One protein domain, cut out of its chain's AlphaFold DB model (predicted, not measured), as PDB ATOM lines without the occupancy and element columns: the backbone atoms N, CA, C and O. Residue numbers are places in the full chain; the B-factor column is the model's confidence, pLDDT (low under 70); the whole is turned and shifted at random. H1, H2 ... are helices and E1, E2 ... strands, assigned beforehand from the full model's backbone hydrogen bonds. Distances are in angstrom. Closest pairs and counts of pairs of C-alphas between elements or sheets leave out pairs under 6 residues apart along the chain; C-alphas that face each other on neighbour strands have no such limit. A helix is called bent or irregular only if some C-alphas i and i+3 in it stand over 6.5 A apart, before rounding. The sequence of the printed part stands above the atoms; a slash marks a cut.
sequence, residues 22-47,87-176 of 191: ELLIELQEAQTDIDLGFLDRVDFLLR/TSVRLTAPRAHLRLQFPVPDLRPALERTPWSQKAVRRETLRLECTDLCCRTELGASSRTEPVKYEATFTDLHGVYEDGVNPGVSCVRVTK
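AT A GLANCE: This is residues 22 to 47 and 87 to 176 of the 191 residues of an uncharacterized protein of Chiloscyllium punctatum (UniProt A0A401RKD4). One seven-stranded sheet is folded into an open V: E1, E5, the first part of E3 and the last part of E4 make one wing, while E2, E6, E7 and the other parts of E3 and E4 make the second. The two long strands E3 and E4 run side by side through both wings, the short helix H1 reaches from the end of E2 into the mouth of the V and only grazes the sheet, and residues 107 to 113 stick out beyond the end of the second wing. The printed part has 116 residues, with E1, E2, H1, E3, E4, E5, E6 and E7 in that order along the chain, and its class is mostly strand. The sheet is branched, with no single order of strands, and holds both parallel and antiparallel pairs. The whole is loose, with a radius of gyration of the C-alphas of 17.0 A, and flat, spanning 42 by 39 by 20 A.

HOW THE PARTS SIT: E1, residues 22 to 26, is parallel to E3, residues 87 to 103; N 23 and O 88 are 2.8 A apart, within hydrogen-bond range. E2, residues 29 to 35, is also parallel to E3, with N 30 and O 95 within hydrogen-bond range at 2.9 A. The pairing is staggered: E1 and E2 lie on one side of E3, E1 beside its residues 87 to 92 and E2 beside its residues 95 to 101, and E3 bends by 102 degrees at residue 95. E1 and E2 are apart, though joined by a tight link. H1, residues 36 to 46, is on the sheet but only grazes it, with its residues 36 to 40; its closest C-alphas to E3 are those of Gly 37 and Pro 103, 4.8 A. In H1, 5 of 7 O i to N i+4 pairs are within hydrogen-bond range. On the other side of E3 lies E4, residues 121 to 139, antiparallel to it at 170 degrees between their directions, with N 98 and O 128 at 2.8 A; the two form a hairpin. E4 bends by 120 degrees at residue 124. E5, residues 150 to 153, forms a hairpin with E4, with N 136 and O 151 at 2.8 A, and E3, E4 and E5 are a meander, each strand the antiparallel neighbour of the one before. E6, residues 156 to 162, lies on the same side of E4 as E5, beside residues 124 to 131; it is antiparallel to E4, with N 129 and O 158 at 2.8 A. E7, residues 169 to 175, forms a hairpin with E6, with N 159 and O 172 at 2.8 A. The edge strands are E1, E2, E5 and E7.

IN THESE COORDINATES: E1 begins at C-alpha 22, at (71.617, 102.878, 151.249). E2 is 20.0 A from first to last C-alpha. H1 is 13.3 A long and irregular, with C-alphas 41 and 44 7.5 A apart. E3 measures 33.0 A and E4 31.3 A; C-alpha 95, where E3 bends, is at (57.504, 112.563, 165.523). E6 is 19.6 A long. E7, 17.8 A long, ends at C-alpha 175, at (51.998, 123.222, 157.840).

THE WHOLE: The two C-alphas farthest apart are those of Ser 143 and Asn 166, 50.4 A. Residues 48 to 86 are not printed, and C-alphas 47 and 87 are 16.0 A apart across this cut. Of the links that are printed whole, the one from E3 to E4, 17 residues, is long, and its residues 107 to 113 stand free. The mean pLDDT of the printed part is 87.9; residues 116 to 117 and 140 to 147 are under 70.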
ATOM      1  N   GLU A  22      72.686 102.104 150.606       90.12
ATOM      2  CA  GLU A  22      71.617 102.878 151.249       90.12
ATOM      3  C   GLU A  22      71.518 102.451 152.714       90.12
ATOM      4  O   GLU A  22      71.389 101.266 153.017       90.12
ATOM      5  N   LEU A  23      71.620 103.425 153.617       92.81
ATOM      6  CA  LEU A  23      71.402 103.260 155.048       92.81
ATOM      7  C   LEU A  23      70.093 103.952 155.418       92.81
ATOM      8  O   LEU A  23      69.998 105.178 155.336       92.81
ATOM      9  N   LEU A  24      69.106 103.168 155.843       95.56
ATOM     10  CA  LEU A  24      67.837 103.658 156.368       95.56
ATOM     11  C   LEU A  24      67.832 103.540 157.894       95.56
ATOM     12  O   LEU A  24      68.098 102.473 158.443       95.56
ATOM     13  N   ILE A  25      67.522 104.643 158.565       97.25
ATOM     14  CA  ILE A  25      67.413 104.742 160.018       97.25
ATOM     15  C   ILE A  25      65.979 105.153 160.335       97.25
ATOM     16  O   ILE A  25      65.598 106.297 160.102       97.25
ATOM     17  N   GLU A  26      65.191 104.225 160.864       97.81
ATOM     18  CA  GLU A  26      63.810 104.489 161.265       97.81
ATOM     19  C   GLU A  26      63.754 104.673 162.777       97.81
ATOM     20  O   GLU A  26      64.016 103.753 163.553       97.81
ATOM     21  N   LEU A  27      63.437 105.889 163.197       97.50
ATOM     22  CA  LEU A  27      63.178 106.219 164.586       97.50
ATOM     23  C   LEU A  27      61.667 106.210 164.825       97.50
ATOM     24  O   LEU A  27      60.871 106.411 163.909       97.50
ATOM     25  N   GLN A  28      61.274 105.981 166.074       96.31
ATOM     26  CA  GLN A  28      59.901 106.196 166.527       96.31
ATOM     27  C   GLN A  28      59.743 107.676 166.912       96.31
ATOM     28  O   GLN A  28      60.103 108.569 166.146       96.31
ATOM     29  N   GLU A  29      59.251 107.959 168.113       96.44
ATOM     30  CA  GLU A  29      59.358 109.293 168.689       96.44
ATOM     31  C   GLU A  29      60.829 109.589 169.017       96.44
ATOM     32  O   GLU A  29      61.461 108.893 169.815       96.44
ATOM     33  N   ALA A  30      61.393 110.592 168.348       96.12
ATOM     34  CA  ALA A  30      62.783 110.993 168.506       96.12
ATOM     35  C   ALA A  30      62.883 112.272 169.342       96.12
ATOM     36  O   ALA A  30      62.127 113.220 169.133       96.12
ATOM     37  N   GLN A  31      63.861 112.334 170.244       96.94
ATOM     38  CA  GLN A  31      64.177 113.545 170.995       96.94
ATOM     39  C   GLN A  31      65.680 113.804 170.971       96.94
ATOM     40  O   GLN A  31      66.468 112.933 171.337       96.94
ATOM     41  N   THR A  32      66.065 115.017 170.577       95.50
ATOM     42  CA  THR A  32      67.474 115.398 170.443       95.50
ATOM     43  C   THR A  32      67.709 116.815 170.940       95.50
ATOM     44  O   THR A  32      67.012 117.754 170.553       95.50
ATOM     45  N   ASP A  33      68.765 116.980 171.733       94.81
ATOM     46  CA  ASP A  33      69.285 118.283 172.131       94.81
ATOM     47  C   ASP A  33      70.456 118.670 171.235       94.81
ATOM     48  O   ASP A  33      71.412 117.911 171.078       94.81
ATOM     49  N   ILE A  34      70.395 119.871 170.669       94.00
ATOM     50  CA  ILE A  34      71.392 120.380 169.734       94.00
ATOM     51  C   ILE A  34      72.043 121.622 170.345       94.00
ATOM     52  O   ILE A  34      71.455 122.703 170.376       94.00
ATOM     53  N   ASP A  35      73.277 121.465 170.821       92.38
ATOM     54  CA  ASP A  35      74.118 122.579 171.263       92.38
ATOM     55  C   ASP A  35      74.747 123.258 170.041       92.38
ATOM     56  O   ASP A  35      75.685 122.743 169.425       92.38
ATOM     57  N   LEU A  36      74.223 124.430 169.680       90.31
ATOM     58  CA  LEU A  36      74.693 125.180 168.514       90.31
ATOM     59  C   LEU A  36      76.132 125.688 168.695       90.31
ATOM     60  O   LEU A  36      76.865 125.826 167.719       90.31
ATOM     61  N   GLY A  37      76.558 125.936 169.937       86.81
ATOM     62  CA  GLY A  37      77.936 126.313 170.239       86.81
ATOM     63  C   GLY A  37      78.905 125.160 170.033       86.81
ATOM     64  O   GLY A  37      80.010 125.366 169.537       86.81
ATOM     65  N   PHE A  38      78.502 123.949 170.412       86.31
ATOM     66  CA  PHE A  38      79.267 122.744 170.127       86.31
ATOM     67  C   PHE A  38      79.389 122.519 168.620       86.31
ATOM     68  O   PHE A  38      80.511 122.365 168.140       86.31
ATOM     69  N   LEU A  39      78.271 122.573 167.883       87.50
ATOM     70  CA  LEU A  39      78.258 122.392 166.428       87.50
ATOM     71  C   LEU A  39      79.192 123.372 165.705       87.50
ATOM     72  O   LEU A  39      79.997 122.924 164.896       87.50
ATOM     73  N   ASP A  40      79.171 124.669 166.039       83.62
ATOM     74  CA  ASP A  40      80.084 125.661 165.437       83.62
ATOM     75  C   ASP A  40      81.568 125.345 165.703       83.62
ATOM     76  O   ASP A  40      82.436 125.606 164.869       83.62
ATOM     77  N   ARG A  41      81.885 124.749 166.860       79.69
ATOM     78  CA  ARG A  41      83.264 124.380 167.219       79.69
ATOM     79  C   ARG A  41      83.738 123.091 166.556       79.69
ATOM     80  O   ARG A  41      84.939 122.964 166.333       79.69
ATOM     81  N   VAL A  42      82.840 122.146 166.268       81.69
ATOM     82  CA  VAL A  42      83.173 120.854 165.632       81.69
ATOM     83  C   VAL A  42      82.856 120.800 164.141       81.69
ATOM     84  O   VAL A  42      83.077 119.772 163.514       81.69
ATOM     85  N   ASP A  43      82.382 121.891 163.551       81.62
ATOM     86  CA  ASP A  43      82.032 121.979 162.132       81.62
ATOM     87  C   ASP A  43      83.166 121.497 161.201       81.62
ATOM     88  O   ASP A  43      82.931 120.797 160.219       81.62
ATOM     89  N   PHE A  44      84.430 121.734 161.568       76.56
ATOM     90  CA  PHE A  44      85.591 121.214 160.832       76.56
ATOM     91  C   PHE A  44      85.672 119.675 160.763       76.56
ATOM     92  O   PHE A  44      86.303 119.153 159.845       76.56
ATOM     93  N   LEU A  45      85.061 118.957 161.715       78.31
ATOM     94  CA  LEU A  45      84.932 117.493 161.721       78.31
ATOM     95  C   LEU A  45      83.768 117.016 160.856       78.31
ATOM     96  O   LEU A  45      83.824 115.927 160.292       78.31
ATOM     97  N   LEU A  46      82.705 117.818 160.781       75.81
ATOM     98  CA  LEU A  46      81.483 117.491 160.049       75.81
ATOM     99  C   LEU A  46      81.633 117.734 158.545       75.81
ATOM    100  O   LEU A  46      80.883 117.166 157.752       75.81
ATOM    101  N   ARG A  47      82.611 118.553 158.138       70.06
ATOM    102  CA  ARG A  47      82.949 118.747 156.729       70.06
ATOM    103  C   ARG A  47      83.585 117.474 156.157       70.06
ATOM    104  O   ARG A  47      84.686 117.107 156.572       70.06
ATOM    105  N   THR A  87      76.820 106.517 148.514       82.25
ATOM    106  CA  THR A  87      76.173 106.064 149.741       82.25
ATOM    107  C   THR A  87      75.097 107.071 150.110       82.25
ATOM    108  O   THR A  87      75.384 108.245 150.313       82.25
ATOM    109  N   SER A  88      73.852 106.629 150.208       87.81
ATOM    110  CA  SER A  88      72.753 107.464 150.692       87.81
ATOM    111  C   SER A  88      72.426 107.099 152.132       87.81
ATOM    112  O   SER A  88      72.385 105.923 152.488       87.81
ATOM    113  N   VAL A  89      72.216 108.109 152.969       92.00
ATOM    114  CA  VAL A  89      71.739 107.930 154.341       92.00
ATOM    115  C   VAL A  89      70.401 108.635 154.458       92.00
ATOM    116  O   VAL A  89      70.279 109.810 154.101       92.00
ATOM    117  N   ARG A  90      69.399 107.915 154.952       95.44
ATOM    118  CA  ARG A  90      68.061 108.431 155.220       95.44
ATOM    119  C   ARG A  90      67.689 108.145 156.664       95.44
ATOM    120  O   ARG A  90      67.812 107.015 157.118       95.44
ATOM    121  N   LEU A  91      67.203 109.163 157.356       97.12
ATOM    122  CA  LEU A  91      66.648 109.064 158.696       97.12
ATOM    123  C   LEU A  91      65.187 109.489 158.656       97.12
ATOM    124  O   LEU A  91      64.885 110.549 158.112       97.12
ATOM    125  N   THR A  92      64.302 108.691 159.237       98.00
ATOM    126  CA  THR A  92      62.873 108.990 159.349       98.00
ATOM    127  C   THR A  92      62.432 108.956 160.809       98.00
ATOM    128  O   THR A  92      62.962 108.186 161.607       98.00
ATOM    129  N   ALA A  93      61.478 109.812 161.169       98.19
ATOM    130  CA  ALA A  93      60.821 109.798 162.470       98.19
ATOM    131  C   ALA A  93      59.379 110.322 162.323       98.19
ATOM    132  O   ALA A  93      59.207 111.455 161.867       98.19
ATOM    133  N   PRO A  94      58.335 109.565 162.719       97.50
ATOM    134  CA  PRO A  94      56.949 110.042 162.675       97.50
ATOM    135  C   PRO A  94      56.737 111.278 163.557       97.50
ATOM    136  O   PRO A  94      55.937 112.149 163.223       97.50
ATOM    137  N   ARG A  95      57.492 111.387 164.656       97.56
ATOM    138  CA  ARG A  95      57.504 112.563 165.523       97.56
ATOM    139  C   ARG A  95      58.916 112.834 166.016       97.56
ATOM    140  O   ARG A  95      59.583 111.923 166.502       97.56
ATOM    141  N   ALA A  96      59.370 114.075 165.894       98.00
ATOM    142  CA  ALA A  96      60.696 114.474 166.346       98.00
ATOM    143  C   ALA A  96      60.647 115.774 167.150       98.00
ATOM    144  O   ALA A  96      60.125 116.785 166.685       98.00
ATOM    145  N   HIS A  97      61.251 115.750 168.334       97.81
ATOM    146  CA  HIS A  97      61.425 116.896 169.214       97.81
ATOM    147  C   HIS A  97      62.895 117.319 169.209       97.81
ATOM    148  O   HIS A  97      63.757 116.640 169.768       97.81
ATOM    149  N   LEU A  98      63.191 118.452 168.578       97.31
ATOM    150  CA  LEU A  98      64.538 119.012 168.511       97.31
ATOM    151  C   LEU A  98      64.618 120.227 169.429       97.31
ATOM    152  O   LEU A  98      63.855 121.179 169.279       97.31
ATOM    153  N   ARG A  99      65.553 120.224 170.376       97.00
ATOM    154  CA  ARG A  99      65.782 121.353 171.280       97.00
ATOM    155  C   ARG A  99      67.094 122.032 170.933       97.00
ATOM    156  O   ARG A  99      68.165 121.502 171.220       97.00
ATOM    157  N   LEU A 100      67.010 123.217 170.340       96.75
ATOM    158  CA  LEU A 100      68.184 124.022 170.029       96.75
ATOM    159  C   LEU A 100      68.593 124.838 171.256       96.75
ATOM    160  O   LEU A 100      67.779 125.569 171.825       96.75
ATOM    161  N   GLN A 101      69.860 124.719 171.643       94.88
ATOM    162  CA  GLN A 101      70.471 125.457 172.744       94.88
ATOM    163  C   GLN A 101      71.422 126.507 172.180       94.88
ATOM    164  O   GLN A 101      72.355 126.192 171.435       94.88
ATOM    165  N   PHE A 102      71.180 127.767 172.536       93.56
ATOM    166  CA  PHE A 102      71.975 128.884 172.039       93.56
ATOM    167  C   PHE A 102      73.259 129.039 172.860       93.56
ATOM    168  O   PHE A 102      73.202 128.993 174.088       93.56
ATOM    169  N   PRO A 103      74.426 129.258 172.235       91.31
ATOM    170  CA  PRO A 103      75.653 129.499 172.976       91.31
ATOM    171  C   PRO A 103      75.641 130.862 173.673       91.31
ATOM    172  O   PRO A 103      75.069 131.845 173.185       91.31
ATOM    173  N   VAL A 104      76.349 130.949 174.796       89.50
ATOM    174  CA  VAL A 104      76.821 132.230 175.328       89.50
ATOM    175  C   VAL A 104      78.037 132.645 174.491       89.50
ATOM    176  O   VAL A 104      79.013 131.894 174.447       89.50
ATOM    177  N   PRO A 105      78.007 133.796 173.790       82.69
ATOM    178  CA  PRO A 105      79.140 134.238 172.986       82.69
ATOM    179  C   PRO A 105      80.385 134.457 173.851       82.69
ATOM    180  O   PRO A 105      80.353 135.239 174.800       82.69
ATOM    181  N   ASP A 106      81.486 133.790 173.504       84.00
ATOM    182  CA  ASP A 106      82.774 133.985 174.168       84.00
ATOM    183  C   ASP A 106      83.574 135.077 173.448       84.00
ATOM    184  O   ASP A 106      84.197 134.850 172.405       84.00
ATOM    185  N   LEU A 107      83.520 136.286 174.003       84.56
ATOM    186  CA  LEU A 107      84.177 137.465 173.439       84.56
ATOM    187  C   LEU A 107      85.680 137.529 173.752       84.56
ATOM    188  O   LEU A 107      86.348 138.462 173.308       84.56
ATOM    189  N   ARG A 108      86.235 136.552 174.480       85.69
ATOM    190  CA  ARG A 108      87.674 136.503 174.765       85.69
ATOM    191  C   ARG A 108      88.500 136.215 173.504       85.69
ATOM    192  O   ARG A 108      87.990 135.608 172.546       85.69
ATOM    193  N   PRO A 109      89.793 136.589 173.497       83.25
ATOM    194  CA  PRO A 109      90.747 136.162 172.479       83.25
ATOM    195  C   PRO A 109      90.815 134.638 172.375       83.25
ATOM    196  O   PRO A 109      90.689 133.936 173.373       83.25
ATOM    197  N   ALA A 110      91.062 134.113 171.172       75.31
ATOM    198  CA  ALA A 110      90.984 132.675 170.889       75.31
ATOM    199  C   ALA A 110      91.843 131.785 171.808       75.31
ATOM    200  O   ALA A 110      91.455 130.649 172.067       75.31
ATOM    201  N   LEU A 111      92.977 132.292 172.301       78.69
ATOM    202  CA  LEU A 111      93.874 131.572 173.211       78.69
ATOM    203  C   LEU A 111      93.303 131.433 174.636       78.69
ATOM    204  O   LEU A 111      93.654 130.502 175.350       78.69
ATOM    205  N   GLU A 112      92.415 132.343 175.031       81.88
ATOM    206  CA  GLU A 112      91.825 132.435 176.373       81.88
ATOM    207  C   GLU A 112      90.383 131.913 176.421       81.88
ATOM    208  O   GLU A 112      89.750 131.899 177.483       81.88
ATOM    209  N   ARG A 113      89.837 131.506 175.268       80.69
ATOM    210  CA  ARG A 113      88.492 130.940 175.182       80.69
ATOM    211  C   ARG A 113      88.420 129.614 175.913       80.69
ATOM    212  O   ARG A 113      89.365 128.827 175.931       80.69
ATOM    213  N   THR A 114      87.257 129.348 176.494       77.62
ATOM    214  CA  THR A 114      87.011 128.077 177.178       77.62
ATOM    215  C   THR A 114      87.124 126.899 176.210       77.62
ATOM    216  O   THR A 114      86.768 127.034 175.033       77.62
ATOM    217  N   PRO A 115      87.592 125.729 176.686       76.38
ATOM    218  CA  PRO A 115      87.680 124.527 175.869       76.38
ATOM    219  C   PRO A 115      86.343 124.171 175.216       76.38
ATOM    220  O   PRO A 115      85.279 124.359 175.801       76.38
ATOM    221  N   TRP A 116      86.395 123.583 174.020       67.44
ATOM    222  CA  TRP A 116      85.194 123.236 173.250       67.44
ATOM    223  C   TRP A 116      84.282 122.214 173.935       67.44
ATOM    224  O   TRP A 116      83.088 122.172 173.635       67.44
ATOM    225  N   SER A 117      84.842 121.397 174.829       69.12
ATOM    226  CA  SER A 117      84.130 120.410 175.639       69.12
ATOM    227  C   SER A 117      83.353 121.042 176.793       69.12
ATOM    228  O   SER A 117      82.469 120.402 177.359       69.12
ATOM    229  N   GLN A 118      83.658 122.293 177.147       77.81
ATOM    230  CA  GLN A 118      82.949 123.001 178.196       77.81
ATOM    231  C   GLN A 118      81.692 123.649 177.618       77.81
ATOM    232  O   GLN A 118      81.735 124.479 176.707       77.81
ATOM    233  N   LYS A 119      80.546 123.235 178.154       75.00
ATOM    234  CA  LYS A 119      79.239 123.717 177.730       75.00
ATOM    235  C   LYS A 119      78.992 125.120 178.285       75.00
ATOM    236  O   LYS A 119      78.938 125.307 179.495       75.00
ATOM    237  N   ALA A 120      78.812 126.091 177.394       83.75
ATOM    238  CA  ALA A 120      78.433 127.463 177.720       83.75
ATOM    239  C   ALA A 120      77.180 127.821 176.914       83.75
ATOM    240  O   ALA A 120      77.259 128.462 175.866       83.75
ATOM    241  N   VAL A 121      76.028 127.335 177.373       87.44
ATOM    242  CA  VAL A 121      74.730 127.576 176.733       87.44
ATOM    243  C   VAL A 121      73.907 128.562 177.547       87.44
ATOM    244  O   VAL A 121      73.987 128.612 178.774       87.44
ATOM    245  N   ARG A 122      73.124 129.355 176.831       89.75
ATOM    246  CA  ARG A 122      72.055 130.189 177.360       89.75
ATOM    247  C   ARG A 122      70.961 129.308 177.968       89.75
ATOM    248  O   ARG A 122      70.879 128.116 177.667       89.75
ATOM    249  N   ARG A 123      70.148 129.884 178.855       90.00
ATOM    250  CA  ARG A 123      69.000 129.166 179.439       90.00
ATOM    251  C   ARG A 123      67.884 129.004 178.416       90.00
ATOM    252  O   ARG A 123      67.120 128.052 178.485       90.00
ATOM    253  N   GLU A 124      67.838 129.939 177.481       93.06
ATOM    254  CA  GLU A 124      66.842 130.026 176.441       93.06
ATOM    255  C   GLU A 124      67.024 128.909 175.406       93.06
ATOM    256  O   GLU A 124      68.144 128.602 174.976       93.06
ATOM    257  N   THR A 125      65.913 128.323 174.975       95.31
ATOM    258  CA  THR A 125      65.877 127.217 174.017       95.31
ATOM    259  C   THR A 125      64.819 127.434 172.948       95.31
ATOM    260  O   THR A 125      63.763 128.008 173.201       95.31
ATOM    261  N   LEU A 126      65.081 126.939 171.738       97.38
ATOM    262  CA  LEU A 126      64.060 126.812 170.699       97.38
ATOM    263  C   LEU A 126      63.672 125.340 170.582       97.38
ATOM    264  O   LEU A 126      64.472 124.519 170.128       97.38
ATOM    265  N   ARG A 127      62.451 125.010 171.004       97.38
ATOM    266  CA  ARG A 127      61.878 123.676 170.853       97.38
ATOM    267  C   ARG A 127      61.154 123.596 169.519       97.38
ATOM    268  O   ARG A 127      60.220 124.355 169.282       97.38
ATOM    269  N   LEU A 128      61.588 122.674 168.676       98.12
ATOM    270  CA  LEU A 128      60.977 122.347 167.398       98.12
ATOM    271  C   LEU A 128      60.302 120.982 167.513       98.12
ATOM    272  O   LEU A 128      60.927 120.013 167.940       98.12
ATOM    273  N   GLU A 129      59.039 120.912 167.132       98.00
ATOM    274  CA  GLU A 129      58.286 119.673 167.003       98.00
ATOM    275  C   GLU A 129      57.963 119.453 165.528       98.00
ATOM    276  O   GLU A 129      57.285 120.274 164.910       98.00
ATOM    277  N   CYS A 130      58.484 118.363 164.971       97.50
ATOM    278  CA  CYS A 130      58.273 117.959 163.589       97.50
ATOM    279  C   CYS A 130      57.373 116.723 163.536       97.50
ATOM    280  O   CYS A 130      57.567 115.784 164.313       97.50
ATOM    281  N   THR A 131      56.468 116.691 162.563       97.50
ATOM    282  CA  THR A 131      55.716 115.486 162.181       97.50
ATOM    283  C   THR A 131      56.253 114.944 160.859       97.50
ATOM    284  O   THR A 131      56.580 115.724 159.959       97.50
ATOM    285  N   ASP A 132      56.365 113.618 160.755       96.94
ATOM    286  CA  ASP A 132      56.896 112.899 159.590       96.94
ATOM    287  C   ASP A 132      58.255 113.446 159.118       96.94
ATOM    288  O   ASP A 132      58.461 113.742 157.937       96.94
ATOM    289  N   LEU A 133      59.193 113.626 160.055       97.19
ATOM    290  CA  LEU A 133      60.536 114.107 159.751       97.19
ATOM    291  C   LEU A 133      61.272 113.082 158.881       97.19
ATOM    292  O   LEU A 133      61.396 111.915 159.250       97.19
ATOM    293  N   CYS A 134      61.832 113.533 157.762       97.06
ATOM    294  CA  CYS A 134      62.733 112.753 156.924       97.06
ATOM    295  C   CYS A 134      63.964 113.589 156.564       97.06
ATOM    296  O   CYS A 134      63.855 114.615 155.889       97.06
ATOM    297  N   CYS A 135      65.132 113.133 157.010       95.12
ATOM    298  CA  CYS A 135      66.434 113.709 156.700       95.12
ATOM    299  C   CYS A 135      67.176 112.799 155.719       95.12
ATOM    300  O   CYS A 135      67.247 111.588 155.922       95.12
ATOM    301  N   ARG A 136      67.772 113.371 154.675       94.00
ATOM    302  CA  ARG A 136      68.539 112.643 153.664       94.00
ATOM    303  C   ARG A 136      69.874 113.324 153.401       94.00
ATOM    304  O   ARG A 136      69.949 114.546 153.289       94.00
ATOM    305  N   THR A 137      70.916 112.519 153.245       89.06
ATOM    306  CA  THR A 137      72.216 112.970 152.749       89.06
ATOM    307  C   THR A 137      72.808 111.962 151.772       89.06
ATOM    308  O   THR A 137      72.558 110.759 151.866       89.06
ATOM    309  N   GLU A 138      73.567 112.466 150.806       85.44
ATOM    310  CA  GLU A 138      74.274 111.663 149.813       85.44
ATOM    311  C   GLU A 138      75.779 111.867 149.990       85.44
ATOM    312  O   GLU A 138      76.305 112.972 149.851       85.44
ATOM    313  N   LEU A 139      76.461 110.780 150.334       76.06
ATOM    314  CA  LEU A 139      77.893 110.688 150.572       76.06
ATOM    315  C   LEU A 139      78.549 109.991 149.376       76.06
ATOM    316  O   LEU A 139      78.035 109.001 148.860       76.06
ATOM    317  N   GLY A 140      79.708 110.476 148.936       65.38
ATOM    318  CA  GLY A 140      80.374 109.937 147.747       65.38
ATOM    319  C   GLY A 140      79.833 110.573 146.469       65.38
ATOM    320  O   GLY A 140      79.066 109.972 145.721       65.38
ATOM    321  N   ALA A 141      80.248 111.815 146.227       54.91
ATOM    322  CA  ALA A 141      79.934 112.529 145.001       54.91
ATOM    323  C   ALA A 141      80.565 111.847 143.770       54.91
ATOM    324  O   ALA A 141      81.653 111.268 143.828       54.91
ATOM    325  N   SER A 142      79.886 111.962 142.629       54.34
ATOM    326  CA  SER A 142      80.392 111.572 141.306       54.34
ATOM    327  C   SER A 142      81.568 112.440 140.831       54.34
ATOM    328  O   SER A 142      82.298 112.035 139.926       54.34
ATOM    329  N   SER A 143      81.790 113.603 141.459       52.78
ATOM    330  CA  SER A 143      82.936 114.492 141.251       52.78
ATOM    331  C   SER A 143      83.473 115.006 142.598       52.78
ATOM    332  O   SER A 143      82.730 115.163 143.562       52.78
ATOM    333  N   ARG A 144      84.782 115.276 142.696       55.78
ATOM    334  CA  ARG A 144      85.455 115.687 143.952       55.78
ATOM    335  C   ARG A 144      85.110 117.112 144.425       55.78
ATOM    336  O   ARG A 144      85.693 117.557 145.409       55.78
ATOM    337  N   THR A 145      84.231 117.829 143.726       57.78
ATOM    338  CA  THR A 145      83.996 119.272 143.916       57.78
ATOM    339  C   THR A 145      82.581 119.635 144.353       57.78
ATOM    340  O   THR A 145      82.370 120.780 144.739       57.78
ATOM    341  N   GLU A 146      81.622 118.708 144.313       60.56
ATOM    342  CA  GLU A 146      80.250 119.017 144.729       60.56
ATOM    343  C   GLU A 146      80.118 119.030 146.263       60.56
ATOM    344  O   GLU A 146      80.614 118.113 146.932       60.56
ATOM    345  N   PRO A 147      79.454 120.047 146.844       65.31
ATOM    346  CA  PRO A 147      79.170 120.076 148.271       65.31
ATOM    347  C   PRO A 147      78.221 118.933 148.650       65.31
ATOM    348  O   PRO A 147      77.324 118.569 147.889       65.31
ATOM    349  N   VAL A 148      78.383 118.380 149.855       74.00
ATOM    350  CA  VAL A 148      77.448 117.365 150.360       74.00
ATOM    351  C   VAL A 148      76.070 117.987 150.553       74.00
ATOM    352  O   VAL A 148      75.915 118.996 151.244       74.00
ATOM    353  N   LYS A 149      75.066 117.368 149.926       80.75
ATOM    354  CA  LYS A 149      73.667 117.769 150.038       80.75
ATOM    355  C   LYS A 149      73.077 117.200 151.328       80.75
ATOM    356  O   LYS A 149      73.140 115.994 151.570       80.75
ATOM    357  N   TYR A 150      72.463 118.072 152.119       87.75
ATOM    358  CA  TYR A 150      71.629 117.709 153.259       87.75
ATOM    359  C   TYR A 150      70.212 118.210 152.990       87.75
ATOM    360  O   TYR A 150      70.018 119.378 152.658       87.75
ATOM    361  N   GLU A 151      69.231 117.326 153.102       93.50
ATOM    362  CA  GLU A 151      67.824 117.627 152.849       93.50
ATOM    363  C   GLU A 151      66.992 117.184 154.050       93.50
ATOM    364  O   GLU A 151      67.197 116.089 154.570       93.50
ATOM    365  N   ALA A 152      66.068 118.031 154.495       94.44
ATOM    366  CA  ALA A 152      65.126 117.721 155.561       94.44
ATOM    367  C   ALA A 152      63.709 118.063 155.097       94.44
ATOM    368  O   ALA A 152      63.475 119.121 154.513       94.44
ATOM    369  N   THR A 153      62.770 117.161 155.361       95.81
ATOM    370  CA  THR A 153      61.354 117.285 155.001       95.81
ATOM    371  C   THR A 153      60.485 116.905 156.193       95.81
ATOM    372  O   THR A 153      60.913 116.125 157.042       95.81
ATOM    373  N   PHE A 154      59.300 117.500 156.287       96.19
ATOM    374  CA  PHE A 154      58.328 117.293 157.362       96.19
ATOM    375  C   PHE A 154      56.937 117.727 156.876       96.19
ATOM    376  O   PHE A 154      56.823 118.540 155.952       96.19
ATOM    377  N   THR A 155      55.877 117.197 157.483       96.31
ATOM    378  CA  THR A 155      54.484 117.560 157.158       96.31
ATOM    379  C   THR A 155      53.975 118.737 157.992       96.31
ATOM    380  O   THR A 155      53.238 119.588 157.481       96.31
ATOM    381  N   ASP A 156      54.421 118.817 159.245       96.62
ATOM    382  CA  ASP A 156      54.179 119.917 160.181       96.62
ATOM    383  C   ASP A 156      55.462 120.226 160.960       96.62
ATOM    384  O   ASP A 156      56.227 119.320 161.299       96.62
ATOM    385  N   LEU A 157      55.689 121.508 161.236       97.62
ATOM    386  CA  LEU A 157      56.743 122.012 162.106       97.62
ATOM    387  C   LEU A 157      56.171 123.115 162.994       97.62
ATOM    388  O   LEU A 157      55.684 124.143 162.507       97.62
ATOM    389  N   HIS A 158      56.306 122.942 164.303       98.06
ATOM    390  CA  HIS A 158      55.983 123.954 165.301       98.06
ATOM    391  C   HIS A 158      57.227 124.325 166.099       98.06
ATOM    392  O   HIS A 158      57.925 123.453 166.602       98.06
ATOM    393  N   GLY A 159      57.511 125.620 166.210       98.12
ATOM    394  CA  GLY A 159      58.620 126.140 167.002       98.12
ATOM    395  C   GLY A 159      58.136 127.030 168.135       98.12
ATOM    396  O   GLY A 159      57.394 127.990 167.909       98.12
ATOM    397  N   VAL A 160      58.600 126.723 169.343       98.12
ATOM    398  CA  VAL A 160      58.340 127.485 170.565       98.12
ATOM    399  C   VAL A 160      59.667 127.934 171.155       98.12
ATOM    400  O   VAL A 160      60.543 127.114 171.432       98.12
ATOM    401  N   TYR A 161      59.810 129.239 171.344       97.44
ATOM    402  CA  TYR A 161      60.929 129.818 172.069       97.44
ATOM    403  C   TYR A 161      60.615 129.854 173.563       97.44
ATOM    404  O   TYR A 161      59.572 130.363 173.970       97.44
ATOM    405  N   GLU A 162      61.521 129.329 174.373       95.31
ATOM    406  CA  GLU A 162      61.416 129.276 175.827       95.31
ATOM    407  C   GLU A 162      62.597 130.049 176.412       95.31
ATOM    408  O   GLU A 162      63.742 129.754 176.082       95.31
ATOM    409  N   ASP A 163      62.343 131.031 177.275       89.75
ATOM    410  CA  ASP A 163      63.393 131.807 177.952       89.75
ATOM    411  C   ASP A 163      63.771 131.228 179.335       89.75
ATOM    412  O   ASP A 163      64.664 131.732 180.021       89.75
ATOM    413  N   GLY A 164      63.096 130.146 179.739       81.06
ATOM    414  CA  GLY A 164      63.286 129.452 181.013       81.06
ATOM    415  C   GLY A 164      62.582 130.092 182.214       81.06
ATOM    416  O   GLY A 164      62.726 129.576 183.323       81.06
ATOM    417  N   VAL A 165      61.839 131.190 182.030       85.88
ATOM    418  CA  VAL A 165      61.135 131.906 183.113       85.88
ATOM    419  C   VAL A 165      59.662 132.124 182.775       85.88
ATOM    420  O   VAL A 165      58.792 131.892 183.613       85.88
ATOM    421  N   ASN A 166      59.381 132.558 181.552       87.19
ATOM    422  CA  ASN A 166      58.050 132.852 181.050       87.19
ATOM    423  C   ASN A 166      57.465 131.648 180.295       87.19
ATOM    424  O   ASN A 166      58.201 130.762 179.848       87.19
ATOM    425  N   PRO A 167      56.132 131.604 180.115       88.38
ATOM    426  CA  PRO A 167      55.523 130.655 179.193       88.38
ATOM    427  C   PRO A 167      56.120 130.812 177.789       88.38
ATOM    428  O   PRO A 167      56.330 131.927 177.309       88.38
ATOM    429  N   GLY A 168      56.382 129.682 177.130       93.25
ATOM    430  CA  GLY A 168      56.997 129.665 175.807       93.25
ATOM    431  C   GLY A 168      56.171 130.413 174.756       93.25
ATOM    432  O   GLY A 168      54.941 130.340 174.726       93.25
ATOM    433  N   VAL A 169      56.863 131.113 173.859       96.12
ATOM    434  CA  VAL A 169      56.266 131.903 172.779       96.12
ATOM    435  C   VAL A 169      56.322 131.107 171.481       96.12
ATOM    436  O   VAL A 169      57.398 130.763 170.992       96.12
ATOM    437  N   SER A 170      55.158 130.829 170.891       96.62
ATOM    438  CA  SER A 170      55.069 130.211 169.563       96.62
ATOM    439  C   SER A 170      55.604 131.176 168.503       96.62
ATOM    440  O   SER A 170      54.999 132.218 168.261       96.62
ATOM    441  N   CYS A 171      56.717 130.826 167.858       95.81
ATOM    442  CA  CYS A 171      57.433 131.710 166.935       95.81
ATOM    443  C   CYS A 171      57.618 131.131 165.523       95.81
ATOM    444  O   CYS A 171      57.880 131.890 164.592       95.81
ATOM    445  N   VAL A 172      57.444 129.817 165.335       96.44
ATOM    446  CA  VAL A 172      57.514 129.163 164.019       96.44
ATOM    447  C   VAL A 172      56.304 128.260 163.832       96.44
ATOM    448  O   VAL A 172      55.970 127.464 164.708       96.44
ATOM    449  N   ARG A 173      55.659 128.348 162.669       96.69
ATOM    450  CA  ARG A 173      54.639 127.388 162.249       96.69
ATOM    451  C   ARG A 173      54.755 127.144 160.755       96.69
ATOM    452  O   ARG A 173      54.672 128.084 159.970       96.69
ATOM    453  N   VAL A 174      54.917 125.885 160.375       96.25
ATOM    454  CA  VAL A 174      54.883 125.442 158.984       96.25
ATOM    455  C   VAL A 174      53.976 124.229 158.917       96.25
ATOM    456  O   VAL A 174      54.212 123.237 159.587       96.25
ATOM    457  N   THR A 175      52.936 124.315 158.104       93.56
ATOM    458  CA  THR A 175      51.998 123.222 157.840       93.56
ATOM    459  C   THR A 175      51.962 123.005 156.341       93.56
ATOM    460  O   THR A 175      51.924 123.987 155.589       93.56
ATOM    461  N   LYS A 176      51.899 121.753 155.883       86.06
ATOM    462  CA  LYS A 176      51.558 121.481 154.484       86.06
ATOM    463  C   LYS A 176      50.225 122.166 154.155       86.06
ATOM    464  O   LYS A 176      49.230 121.962 154.849       86.06
TER     465      LYS A 176